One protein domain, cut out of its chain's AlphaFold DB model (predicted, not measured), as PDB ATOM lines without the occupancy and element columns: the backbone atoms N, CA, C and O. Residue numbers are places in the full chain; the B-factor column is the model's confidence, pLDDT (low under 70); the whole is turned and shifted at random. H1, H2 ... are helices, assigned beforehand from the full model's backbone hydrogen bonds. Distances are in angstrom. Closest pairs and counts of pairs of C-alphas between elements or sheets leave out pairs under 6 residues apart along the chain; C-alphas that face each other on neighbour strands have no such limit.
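AT A GLANCE: This is residues 17 to 95 of the 392 residues of an uncharacterized protein of Mameliella sp (UniProt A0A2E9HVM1). Two long helices, H1 and H4, make a narrow V, meeting through residues 19 to 23 and 84 to 87, with short H3 packed on both. Short H2 lies beside H3, near H1. The 79 printed residues hold four named helices, H1 to H4 in order, and no named strand: all helix, compact, radius of gyration of the C-alphas 12.2 A, spans 33 by 29 by 23 A.

HOW THE PARTS SIT: Start with H1, residues 17 to 33; H4, residues 73 to 90, touches it at Tyr 19 and Ala 87, closest C-alphas 6.7 A, at a shallow tilt of 32 degrees, opposite ways. H3, residues 56 to 62, touches H1, about perpendicular at 82 degrees; C-alphas 22 and 56 are closest, 5.4 A. Every O i to N i+4 pair is within hydrogen-bond range in H1 and H3; in H4, 12 of 14.

IN THESE COORDINATES: Find C-alpha 17 at (58.059, -38.358, -42.012); H1 runs 24.3 A. H2 is residues 44 to 50. H4 runs 26.7 A to C-alpha 90 at (62.862, -29.958, -34.564).

THE WHOLE: The printed part has no cut and no long link. Mean pLDDT is 73.9; residues 34 to 39 are among those under 70.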
ATOM      1  N   ALA A  17      59.097 -37.493 -41.451       51.03
ATOM      2  CA  ALA A  17      58.059 -38.358 -42.012       51.03
ATOM      3  C   ALA A  17      57.289 -39.122 -40.920       51.03
ATOM      4  O   ALA A  17      56.060 -39.192 -40.974       51.03
ATOM      5  N   ARG A  18      57.988 -39.645 -39.899       58.78
ATOM      6  CA  ARG A  18      57.351 -40.324 -38.758       58.78
ATOM      7  C   ARG A  18      56.549 -39.357 -37.898       58.78
ATOM      8  O   ARG A  18      55.422 -39.679 -37.537       58.78
ATOM      9  N   TYR A  19      57.091 -38.170 -37.631       71.19
ATOM     10  CA  TYR A  19      56.357 -37.097 -36.960       71.19
ATOM     11  C   TYR A  19      55.087 -36.714 -37.743       71.19
ATOM     12  O   TYR A  19      53.995 -36.707 -37.178       71.19
ATOM     13  N   ALA A  20      55.193 -36.471 -39.054       59.09
ATOM     14  CA  ALA A  20      54.056 -36.087 -39.891       59.09
ATOM     15  C   ALA A  20      52.971 -37.174 -39.937       59.09
ATOM     16  O   ALA A  20      51.780 -36.858 -39.876       59.09
ATOM     17  N   ARG A  21      53.373 -38.451 -39.996       65.00
ATOM     18  CA  ARG A  21      52.450 -39.591 -39.936       65.00
ATOM     19  C   ARG A  21      51.776 -39.705 -38.570       65.00
ATOM     20  O   ARG A  21      50.555 -39.760 -38.521       65.00
ATOM     21  N   ALA A  22      52.536 -39.651 -37.477       69.06
ATOM     22  CA  ALA A  22      51.992 -39.688 -36.119       69.06
ATOM     23  C   ALA A  22      51.015 -38.533 -35.848       69.06
ATOM     24  O   ALA A  22      49.948 -38.731 -35.270       69.06
ATOM     25  N   ARG A  23      51.343 -37.328 -36.333       78.19
ATOM     26  CA  ARG A  23      50.467 -36.152 -36.297       78.19
ATOM     27  C   ARG A  23      49.155 -36.398 -37.042       78.19
ATOM     28  O   ARG A  23      48.095 -36.075 -36.511       78.19
ATOM     29  N   ALA A  24      49.212 -36.955 -38.251       68.50
ATOM     30  CA  ALA A  24      48.022 -37.259 -39.044       68.50
ATOM     31  C   ALA A  24      47.155 -38.350 -38.395       68.50
ATOM     32  O   ALA A  24      45.941 -38.182 -38.308       68.50
ATOM     33  N   ASP A  25      47.777 -39.421 -37.900       72.50
ATOM     34  CA  ASP A  25      47.083 -40.545 -37.270       72.50
ATOM     35  C   ASP A  25      46.374 -40.104 -35.977       72.50
ATOM     36  O   ASP A  25      45.207 -40.438 -35.773       72.50
ATOM     37  N   LEU A  26      47.017 -39.271 -35.145       77.50
ATOM     38  CA  LEU A  26      46.414 -38.794 -33.896       77.50
ATOM     39  C   LEU A  26      45.273 -37.801 -34.161       77.50
ATOM     40  O   LEU A  26      44.224 -37.880 -33.521       77.50
ATOM     41  N   LEU A  27      45.430 -36.896 -35.136       69.38
ATOM     42  CA  LEU A  27      44.338 -36.019 -35.581       69.38
ATOM     43  C   LEU A  27      43.165 -36.826 -36.155       69.38
ATOM     44  O   LEU A  27      42.008 -36.521 -35.864       69.38
ATOM     45  N   GLY A  28      43.455 -37.864 -36.944       68.00
ATOM     46  CA  GLY A  28      42.462 -38.779 -37.504       68.00
ATOM     47  C   GLY A  28      41.691 -39.537 -36.425       68.00
ATOM     48  O   GLY A  28      40.465 -39.649 -36.512       68.00
ATOM     49  N   TRP A  29      42.376 -39.979 -35.370       74.50
ATOM     50  CA  TRP A  29      41.749 -40.609 -34.211       74.50
ATOM     51  C   TRP A  29      40.782 -39.637 -33.504       74.50
ATOM     52  O   TRP A  29      39.599 -39.946 -33.351       74.50
ATOM     53  N   TYR A  30      41.209 -38.402 -33.201       68.38
ATOM     54  CA  TYR A  30      40.324 -37.383 -32.605       68.38
ATOM     55  C   TYR A  30      39.097 -37.063 -33.476       68.38
ATOM     56  O   TYR A  30      37.987 -36.884 -32.961       68.38
ATOM     57  N   LEU A  31      39.273 -37.002 -34.799       68.69
ATOM     58  CA  LEU A  31      38.181 -36.789 -35.750       68.69
ATOM     59  C   LEU A  31      37.189 -37.954 -35.766       68.69
ATOM     60  O   LEU A  31      35.981 -37.725 -35.801       68.69
ATOM     61  N   THR A  32      37.683 -39.187 -35.708       64.69
ATOM     62  CA  THR A  32      36.853 -40.394 -35.774       64.69
ATOM     63  C   THR A  32      36.013 -40.542 -34.510       64.69
ATOM     64  O   THR A  32      34.787 -40.626 -34.582       64.69
ATOM     65  N   PHE A  33      36.644 -40.464 -33.339       70.88
ATOM     66  CA  PHE A  33      35.978 -40.788 -32.075       70.88
ATOM     67  C   PHE A  33      35.323 -39.587 -31.399       70.88
ATOM     68  O   PHE A  33      34.466 -39.756 -30.537       70.88
ATOM     69  N   GLY A  34      35.662 -38.356 -31.799       60.28
ATOM     70  CA  GLY A  34      35.031 -37.154 -31.241       60.28
ATOM     71  C   GLY A  34      35.238 -36.944 -29.763       60.28
ATOM     72  O   GLY A  34      34.488 -36.189 -29.148       60.28
ATOM     73  N   GLN A  35      36.230 -37.631 -29.216       64.25
ATOM     74  CA  GLN A  35      36.555 -37.614 -27.811       64.25
ATOM     75  C   GLN A  35      37.059 -36.212 -27.455       64.25
ATOM     76  O   GLN A  35      38.034 -35.699 -28.014       64.25
ATOM     77  N   THR A  36      36.375 -35.577 -26.510       62.50
ATOM     78  CA  THR A  36      37.039 -34.649 -25.594       62.50
ATOM     79  C   THR A  36      38.030 -35.456 -24.761       62.50
ATOM     80  O   THR A  36      37.815 -36.649 -24.591       62.50
ATOM     81  N   ASP A  37      39.111 -34.850 -24.267       63.66
ATOM     82  CA  ASP A  37      40.115 -35.543 -23.443       63.66
ATOM     83  C   ASP A  37      39.507 -35.938 -22.074       63.66
ATOM     84  O   ASP A  37      39.852 -35.365 -21.048       63.66
ATOM     85  N   THR A  38      38.522 -36.834 -22.060       62.44
ATOM     86  CA  THR A  38      37.780 -37.280 -20.882       62.44
ATOM     87  C   THR A  38      38.519 -38.415 -20.192       62.44
ATOM     88  O   THR A  38      39.081 -39.288 -20.856       62.44
ATOM     89  N   ASP A  39      38.476 -38.418 -18.860       63.84
ATOM     90  CA  ASP A  39      39.113 -39.410 -17.984       63.84
ATOM     91  C   ASP A  39      38.376 -40.762 -17.995       63.84
ATOM     92  O   ASP A  39      37.858 -41.235 -16.985       63.84
ATOM     93  N   GLY A  40      38.283 -41.384 -19.171       73.19
ATOM     94  CA  GLY A  40      37.867 -42.778 -19.304       73.19
ATOM     95  C   GLY A  40      39.031 -43.733 -19.022       73.19
ATOM     96  O   GLY A  40      40.184 -43.353 -19.253       73.19
ATOM     97  N   PRO A  41      38.758 -44.969 -18.559       77.88
ATOM     98  CA  PRO A  41      39.791 -45.989 -18.412       77.88
ATOM     99  C   PRO A  41      40.473 -46.242 -19.761       77.88
ATOM    100  O   PRO A  41      39.807 -46.323 -20.797       77.88
ATOM    101  N   PHE A  42      41.800 -46.344 -19.752       81.31
ATOM    102  CA  PHE A  42      42.566 -46.660 -20.950       81.31
ATOM    103  C   PHE A  42      42.654 -48.168 -21.154       81.31
ATOM    104  O   PHE A  42      43.213 -48.880 -20.323       81.31
ATOM    105  N   ASP A  43      42.159 -48.639 -22.297       81.12
ATOM    106  CA  ASP A  43      42.454 -49.978 -22.796       81.12
ATOM    107  C   ASP A  43      43.444 -49.887 -23.976       81.12
ATOM    108  O   ASP A  43      43.063 -49.436 -25.065       81.12
ATOM    109  N   PRO A  44      44.704 -50.332 -23.791       79.94
ATOM    110  CA  PRO A  44      45.708 -50.335 -24.847       79.94
ATOM    111  C   PRO A  44      45.293 -51.146 -26.076       79.94
ATOM    112  O   PRO A  44      45.638 -50.764 -27.194       79.94
ATOM    113  N   ALA A  45      44.569 -52.255 -25.892       81.88
ATOM    114  CA  ALA A  45      44.178 -53.127 -26.994       81.88
ATOM    115  C   ALA A  45      43.135 -52.443 -27.882       81.88
ATOM    116  O   ALA A  45      43.288 -52.421 -29.103       81.88
ATOM    117  N   THR A  46      42.134 -51.816 -27.259       80.56
ATOM    118  CA  THR A  46      41.122 -51.021 -27.964       80.56
ATOM    119  C   THR A  46      41.767 -49.856 -28.716       80.56
ATOM    120  O   THR A  46      41.561 -49.729 -29.918       80.56
ATOM    121  N   PHE A  47      42.636 -49.072 -28.067       79.94
ATOM    122  CA  PHE A  47      43.320 -47.959 -28.737       79.94
ATOM    123  C   PHE A  47      44.189 -48.428 -29.916       79.94
ATOM    124  O   PHE A  47      44.178 -47.821 -30.983       79.94
ATOM    125  N   THR A  48      44.915 -49.537 -29.751       79.12
ATOM    126  CA  THR A  48      45.777 -50.093 -30.808       79.12
ATOM    127  C   THR A  48      44.970 -50.587 -32.010       79.12
ATOM    128  O   THR A  48      45.433 -50.464 -33.139       79.12
ATOM    129  N   ALA A  49      43.760 -51.109 -31.797       77.94
ATOM    130  CA  ALA A  49      42.859 -51.520 -32.877       77.94
ATOM    131  C   ALA A  49      42.279 -50.333 -33.670       77.94
ATOM    132  O   ALA A  49      41.912 -50.487 -34.835       77.94
ATOM    133  N   GLU A  50      42.183 -49.160 -33.048       73.44
ATOM    134  CA  GLU A  50      41.601 -47.948 -33.637       73.44
ATOM    135  C   GLU A  50      42.609 -47.096 -34.422       73.44
ATOM    136  O   GLU A  50      42.224 -46.159 -35.127       73.44
ATOM    137  N   VAL A  51      43.898 -47.412 -34.311       71.50
ATOM    138  CA  VAL A  51      45.006 -46.717 -34.971       71.50
ATOM    139  C   VAL A  51      45.625 -47.653 -36.023       71.50
ATOM    140  O   VAL A  51      45.650 -48.866 -35.818       71.50
ATOM    141  N   PRO A  52      46.125 -47.148 -37.172       72.75
ATOM    142  CA  PRO A  52      46.806 -47.993 -38.151       72.75
ATOM    143  C   PRO A  52      47.936 -48.816 -37.519       72.75
ATOM    144  O   PRO A  52      48.721 -48.295 -36.727       72.75
ATOM    145  N   SER A  53      48.053 -50.090 -37.902       71.00
ATOM    146  CA  SER A  53      49.045 -51.020 -37.337       71.00
ATOM    147  C   SER A  53      50.499 -50.603 -37.587       71.00
ATOM    148  O   SER A  53      51.401 -51.073 -36.904       71.00
ATOM    149  N   ASP A  54      50.733 -49.739 -38.575       62.12
ATOM    150  CA  ASP A  54      52.028 -49.154 -38.923       62.12
ATOM    151  C   ASP A  54      52.247 -47.757 -38.313       62.12
ATOM    152  O   ASP A  54      53.224 -47.080 -38.643       62.12
ATOM    153  N   SER A  55      51.344 -47.290 -37.443       67.38
ATOM    154  CA  SER A  55      51.413 -45.938 -36.901       67.38
ATOM    155  C   SER A  55      52.591 -45.766 -35.935       67.38
ATOM    156  O   SER A  55      52.690 -46.507 -34.951       67.38
ATOM    157  N   PRO A  56      53.428 -44.719 -36.101       73.06
ATOM    158  CA  PRO A  56      54.495 -44.410 -35.149       73.06
ATOM    159  C   PRO A  56      53.985 -44.046 -33.742       73.06
ATOM    160  O   PRO A  56      54.768 -44.022 -32.794       73.06
ATOM    161  N   LEU A  57      52.680 -43.784 -33.583       78.06
ATOM    162  CA  LEU A  57      52.044 -43.604 -32.275       78.06
ATOM    163  C   LEU A  57      52.107 -44.878 -31.429       78.06
ATOM    164  O   LEU A  57      52.275 -44.789 -30.218       78.06
ATOM    165  N   LEU A  58      52.017 -46.058 -32.052       82.12
ATOM    166  CA  LEU A  58      52.091 -47.336 -31.341       82.12
ATOM    167  C   LEU A  58      53.492 -47.568 -30.767       82.12
ATOM    168  O   LEU A  58      53.622 -48.025 -29.635       82.12
ATOM    169  N   THR A  59      54.536 -47.172 -31.499       79.31
ATOM    170  CA  THR A  59      55.919 -47.186 -30.999       79.31
ATOM    171  C   THR A  59      56.097 -46.216 -29.835       79.31
ATOM    172  O   THR A  59      56.651 -46.599 -28.811       79.31
ATOM    173  N   ALA A  60      55.559 -44.996 -29.944       81.06
ATOM    174  CA  ALA A  60      55.599 -44.027 -28.851       81.06
ATOM    175  C   ALA A  60      54.914 -44.557 -27.578       81.06
ATOM    176  O   ALA A  60      55.398 -44.331 -26.473       81.06
ATOM    177  N   LEU A  61      53.810 -45.298 -27.718       82.12
ATOM    178  CA  LEU A  61      53.135 -45.937 -26.585       82.12
ATOM    179  C   LEU A  61      53.913 -47.116 -26.002       82.12
ATOM    180  O   LEU A  61      53.888 -47.302 -24.786       82.12
ATOM    181  N   ALA A  62      54.574 -47.904 -26.849       82.06
ATOM    182  CA  ALA A  62      55.359 -49.061 -26.434       82.06
ATOM    183  C   ALA A  62      56.662 -48.668 -25.718       82.06
ATOM    184  O   ALA A  62      57.050 -49.330 -24.761       82.06
ATOM    185  N   GLU A  63      57.312 -47.579 -26.142       77.56
ATOM    186  CA  GLU A  63      58.558 -47.066 -25.544       77.56
ATOM    187  C   GLU A  63      58.334 -46.201 -24.292       77.56
ATOM    188  O   GLU A  63      59.274 -45.657 -23.712       77.56
ATOM    189  N   ARG A  64      57.085 -46.068 -23.844       74.75
ATOM    190  CA  ARG A  64      56.749 -45.278 -22.663       74.75
ATOM    191  C   ARG A  64      57.337 -45.909 -21.387       74.75
ATOM    192  O   ARG A  64      57.239 -47.124 -21.204       74.75
ATOM    193  N   PRO A  65      57.861 -45.105 -20.445       71.88
ATOM    194  CA  PRO A  65      58.374 -45.605 -19.171       71.88
ATOM    195  C   PRO A  65      57.318 -46.381 -18.393       71.88
ATOM    196  O   PRO A  65      56.178 -45.923 -18.248       71.88
ATOM    197  N   ALA A  66      57.724 -47.517 -17.822       64.12
ATOM    198  CA  ALA A  66      56.853 -48.379 -17.025       64.12
ATOM    199  C   ALA A  66      56.232 -47.650 -15.816       64.12
ATOM    200  O   ALA A  66      55.107 -47.946 -15.431       64.12
ATOM    201  N   GLU A  67      56.934 -46.654 -15.275       64.19
ATOM    202  CA  GLU A  67      56.504 -45.808 -14.152       64.19
ATOM    203  C   GLU A  67      55.436 -44.768 -14.546       64.19
ATOM    204  O   GLU A  67      54.812 -44.157 -13.686       64.19
ATOM    205  N   THR A  68      55.201 -44.579 -15.850       63.47
ATOM    206  CA  THR A  68      54.261 -43.595 -16.418       63.47
ATOM    207  C   THR A  68      53.138 -44.251 -17.220       63.47
ATOM    208  O   THR A  68      52.610 -43.639 -18.144       63.47
ATOM    209  N   GLN A  69      52.782 -45.503 -16.912       66.50
ATOM    210  CA  GLN A  69      51.649 -46.177 -17.550       66.50
ATOM    211  C   GLN A  69      50.342 -45.462 -17.174       66.50
ATOM    212  O   GLN A  69      49.902 -45.562 -16.031       66.50
ATOM    213  N   PRO A  70      49.710 -44.715 -18.094       66.38
ATOM    214  CA  PRO A  70      48.545 -43.929 -17.771       66.38
ATOM    215  C   PRO A  70      47.334 -44.848 -17.727       66.38
ATOM    216  O   PRO A  70      47.042 -45.560 -18.687       66.38
ATOM    217  N   GLU A  71      46.624 -44.805 -16.607       76.88
ATOM    218  CA  GLU A  71      45.400 -45.581 -16.393       76.88
ATOM    219  C   GLU A  71      44.201 -44.985 -17.149       76.88
ATOM    220  O   GLU A  71      43.166 -45.636 -17.295       76.88
ATOM    221  N   THR A  72      44.341 -43.752 -17.655       82.88
ATOM    222  CA  THR A  72      43.276 -43.018 -18.344       82.88
ATOM    223  C   THR A  72      43.638 -42.660 -19.779       82.88
ATOM    224  O   THR A  72      44.786 -42.352 -20.114       82.88
ATOM    225  N   LEU A  73      42.621 -42.666 -20.643       81.44
ATOM    226  CA  LEU A  73      42.745 -42.281 -22.047       81.44
ATOM    227  C   LEU A  73      43.253 -40.838 -22.180       81.44
ATOM    228  O   LEU A  73      44.102 -40.562 -23.025       81.44
ATOM    229  N   HIS A  74      42.802 -39.940 -21.299       83.62
ATOM    230  CA  HIS A  74      43.289 -38.563 -21.212       83.62
ATOM    231  C   HIS A  74      44.815 -38.502 -21.087       83.62
ATOM    232  O   HIS A  74      45.479 -37.816 -21.862       83.62
ATOM    233  N   ALA A  75      45.383 -39.245 -20.138       83.19
ATOM    234  CA  ALA A  75      46.809 -39.189 -19.861       83.19
ATOM    235  C   ALA A  75      47.648 -39.839 -20.980       83.19
ATOM    236  O   ALA A  75      48.748 -39.372 -21.282       83.19
ATOM    237  N   VAL A  76      47.104 -40.840 -21.682       85.50
ATOM    238  CA  VAL A  76      47.719 -41.388 -22.903       85.50
ATOM    239  C   VAL A  76      47.750 -40.369 -24.037       85.50
ATOM    240  O   VAL A  76      48.788 -40.170 -24.670       85.50
ATOM    241  N   LEU A  77      46.626 -39.707 -24.295       86.12
ATOM    242  CA  LEU A  77      46.538 -38.689 -25.336       86.12
ATOM    243  C   LEU A  77      47.428 -37.484 -25.014       86.12
ATOM    244  O   LEU A  77      48.089 -36.955 -25.907       86.12
ATOM    245  N   ALA A  78      47.502 -37.085 -23.742       86.31
ATOM    246  CA  ALA A  78      48.418 -36.051 -23.273       86.31
ATOM    247  C   ALA A  78      49.881 -36.436 -23.545       86.31
ATOM    248  O   ALA A  78      50.619 -35.639 -24.119       86.31
ATOM    249  N   TYR A  79      50.279 -37.673 -23.231       86.75
ATOM    250  CA  TYR A  79      51.622 -38.177 -23.526       86.75
ATOM    251  C   TYR A  79      51.961 -38.081 -25.023       86.75
ATOM    252  O   TYR A  79      52.988 -37.511 -25.396       86.75
ATOM    253  N   LEU A  80      51.080 -38.583 -25.895       86.50
ATOM    254  CA  LEU A  80      51.298 -38.557 -27.345       86.50
ATOM    255  C   LEU A  80      51.374 -37.128 -27.898       86.50
ATOM    256  O   LEU A  80      52.195 -36.841 -28.769       86.50
ATOM    257  N   ARG A  81      50.562 -36.215 -27.360       87.31
ATOM    258  CA  ARG A  81      50.599 -34.791 -27.715       87.31
ATOM    259  C   ARG A  81      51.910 -34.136 -27.322       87.31
ATOM    260  O   ARG A  81      52.465 -33.405 -28.135       87.31
ATOM    261  N   VAL A  82      52.447 -34.437 -26.141       85.56
ATOM    262  CA  VAL A  82      53.761 -33.919 -25.736       85.56
ATOM    263  C   VAL A  82      54.869 -34.464 -26.642       85.56
ATOM    264  O   VAL A  82      55.720 -33.693 -27.077       85.56
ATOM    265  N   CYS A  83      54.823 -35.744 -27.027       84.00
ATOM    266  CA  CYS A  83      55.779 -36.307 -27.991       84.00
ATOM    267  C   CYS A  83      55.750 -35.550 -29.335       84.00
ATOM    268  O   CYS A  83      56.796 -35.248 -29.910       84.00
ATOM    269  N   LEU A  84      54.554 -35.208 -29.832       80.94
ATOM    270  CA  LEU A  84      54.395 -34.426 -31.064       80.94
ATOM    271  C   LEU A  84      54.871 -32.978 -30.899       80.94
ATOM    272  O   LEU A  84      55.562 -32.475 -31.777       80.94
ATOM    273  N   GLN A  85      54.548 -32.323 -29.782       84.38
ATOM    274  CA  GLN A  85      54.981 -30.951 -29.489       84.38
ATOM    275  C   GLN A  85      56.502 -30.831 -29.360       84.38
ATOM    276  O   GLN A  85      57.071 -29.820 -29.765       84.38
ATOM    277  N   LEU A  86      57.173 -31.847 -28.815       82.62
ATOM    278  CA  LEU A  86      58.635 -31.886 -28.775       82.62
ATOM    279  C   LEU A  86      59.215 -32.004 -30.187       82.62
ATOM    280  O   LEU A  86      60.101 -31.235 -30.538       82.62
ATOM    281  N   ALA A  87      58.663 -32.880 -31.031       73.94
ATOM    282  CA  ALA A  87      59.108 -33.009 -32.421       73.94
ATOM    283  C   ALA A  87      58.802 -31.776 -33.292       73.94
ATOM    284  O   ALA A  87      59.500 -31.533 -34.273       73.94
ATOM    285  N   GLU A  88      57.804 -30.963 -32.936       78.94
ATOM    286  CA  GLU A  88      57.540 -29.673 -33.593       78.94
ATOM    287  C   GLU A  88      58.668 -28.655 -33.408       78.94
ATOM    288  O   GLU A  88      58.807 -27.753 -34.232       78.94
ATOM    289  N   GLN A  89      59.485 -28.798 -32.361       79.06
ATOM    290  CA  GLN A  89      60.654 -27.940 -32.147       79.06
ATOM    291  C   GLN A  89      61.742 -28.227 -33.188       79.06
ATOM    292  O   GLN A  89      62.397 -27.300 -33.663       79.06
ATOM    293  N   ASP A  90      61.880 -29.496 -33.582       71.88
ATOM    294  CA  ASP A  90      62.862 -29.958 -34.564       71.88
ATOM    295  C   ASP A  90      62.343 -29.830 -36.009       71.88
ATOM    296  O   ASP A  90      63.099 -29.520 -36.933       71.88
ATOM    297  N   TRP A  91      61.035 -30.026 -36.213       68.88
ATOM    298  CA  TRP A  91      60.369 -29.950 -37.517       68.88
ATOM    299  C   TRP A  91      59.118 -29.070 -37.466       68.88
ATOM    300  O   TRP A  91      57.999 -29.593 -37.478       68.88
ATOM    301  N   PRO A  92      59.278 -27.736 -37.451       72.44
ATOM    302  CA  PRO A  92      58.159 -26.817 -37.300       72.44
ATOM    303  C   PRO A  92      57.181 -26.931 -38.483       72.44
ATOM    304  O   PRO A  92      57.556 -26.651 -39.629       72.44
ATOM    305  N   PRO A  93      55.920 -27.338 -38.245       65.75
ATOM    306  CA  PRO A  93      54.888 -27.355 -39.273       65.75
ATOM    307  C   PRO A  93      54.381 -25.935 -39.566       65.75
ATOM    308  O   PRO A  93      54.588 -25.001 -38.794       65.75
ATOM    309  N   SER A  94      53.629 -25.772 -40.658       67.81
ATOM    310  CA  SER A  94      52.920 -24.514 -40.950       67.81
ATOM    311  C   SER A  94      51.837 -24.170 -39.915       67.81
ATOM    312  O   SER A  94      51.415 -23.022 -39.826       67.81
ATOM    313  N   GLU A  95      51.365 -25.168 -39.166       67.44
ATOM    314  CA  GLU A  95      50.364 -25.053 -38.105       67.44
ATOM    315  C   GLU A  95      50.687 -26.072 -37.003       67.44
ATOM    316  O   GLU A  95      50.878 -27.257 -37.303       67.44
TER     317      GLU A  95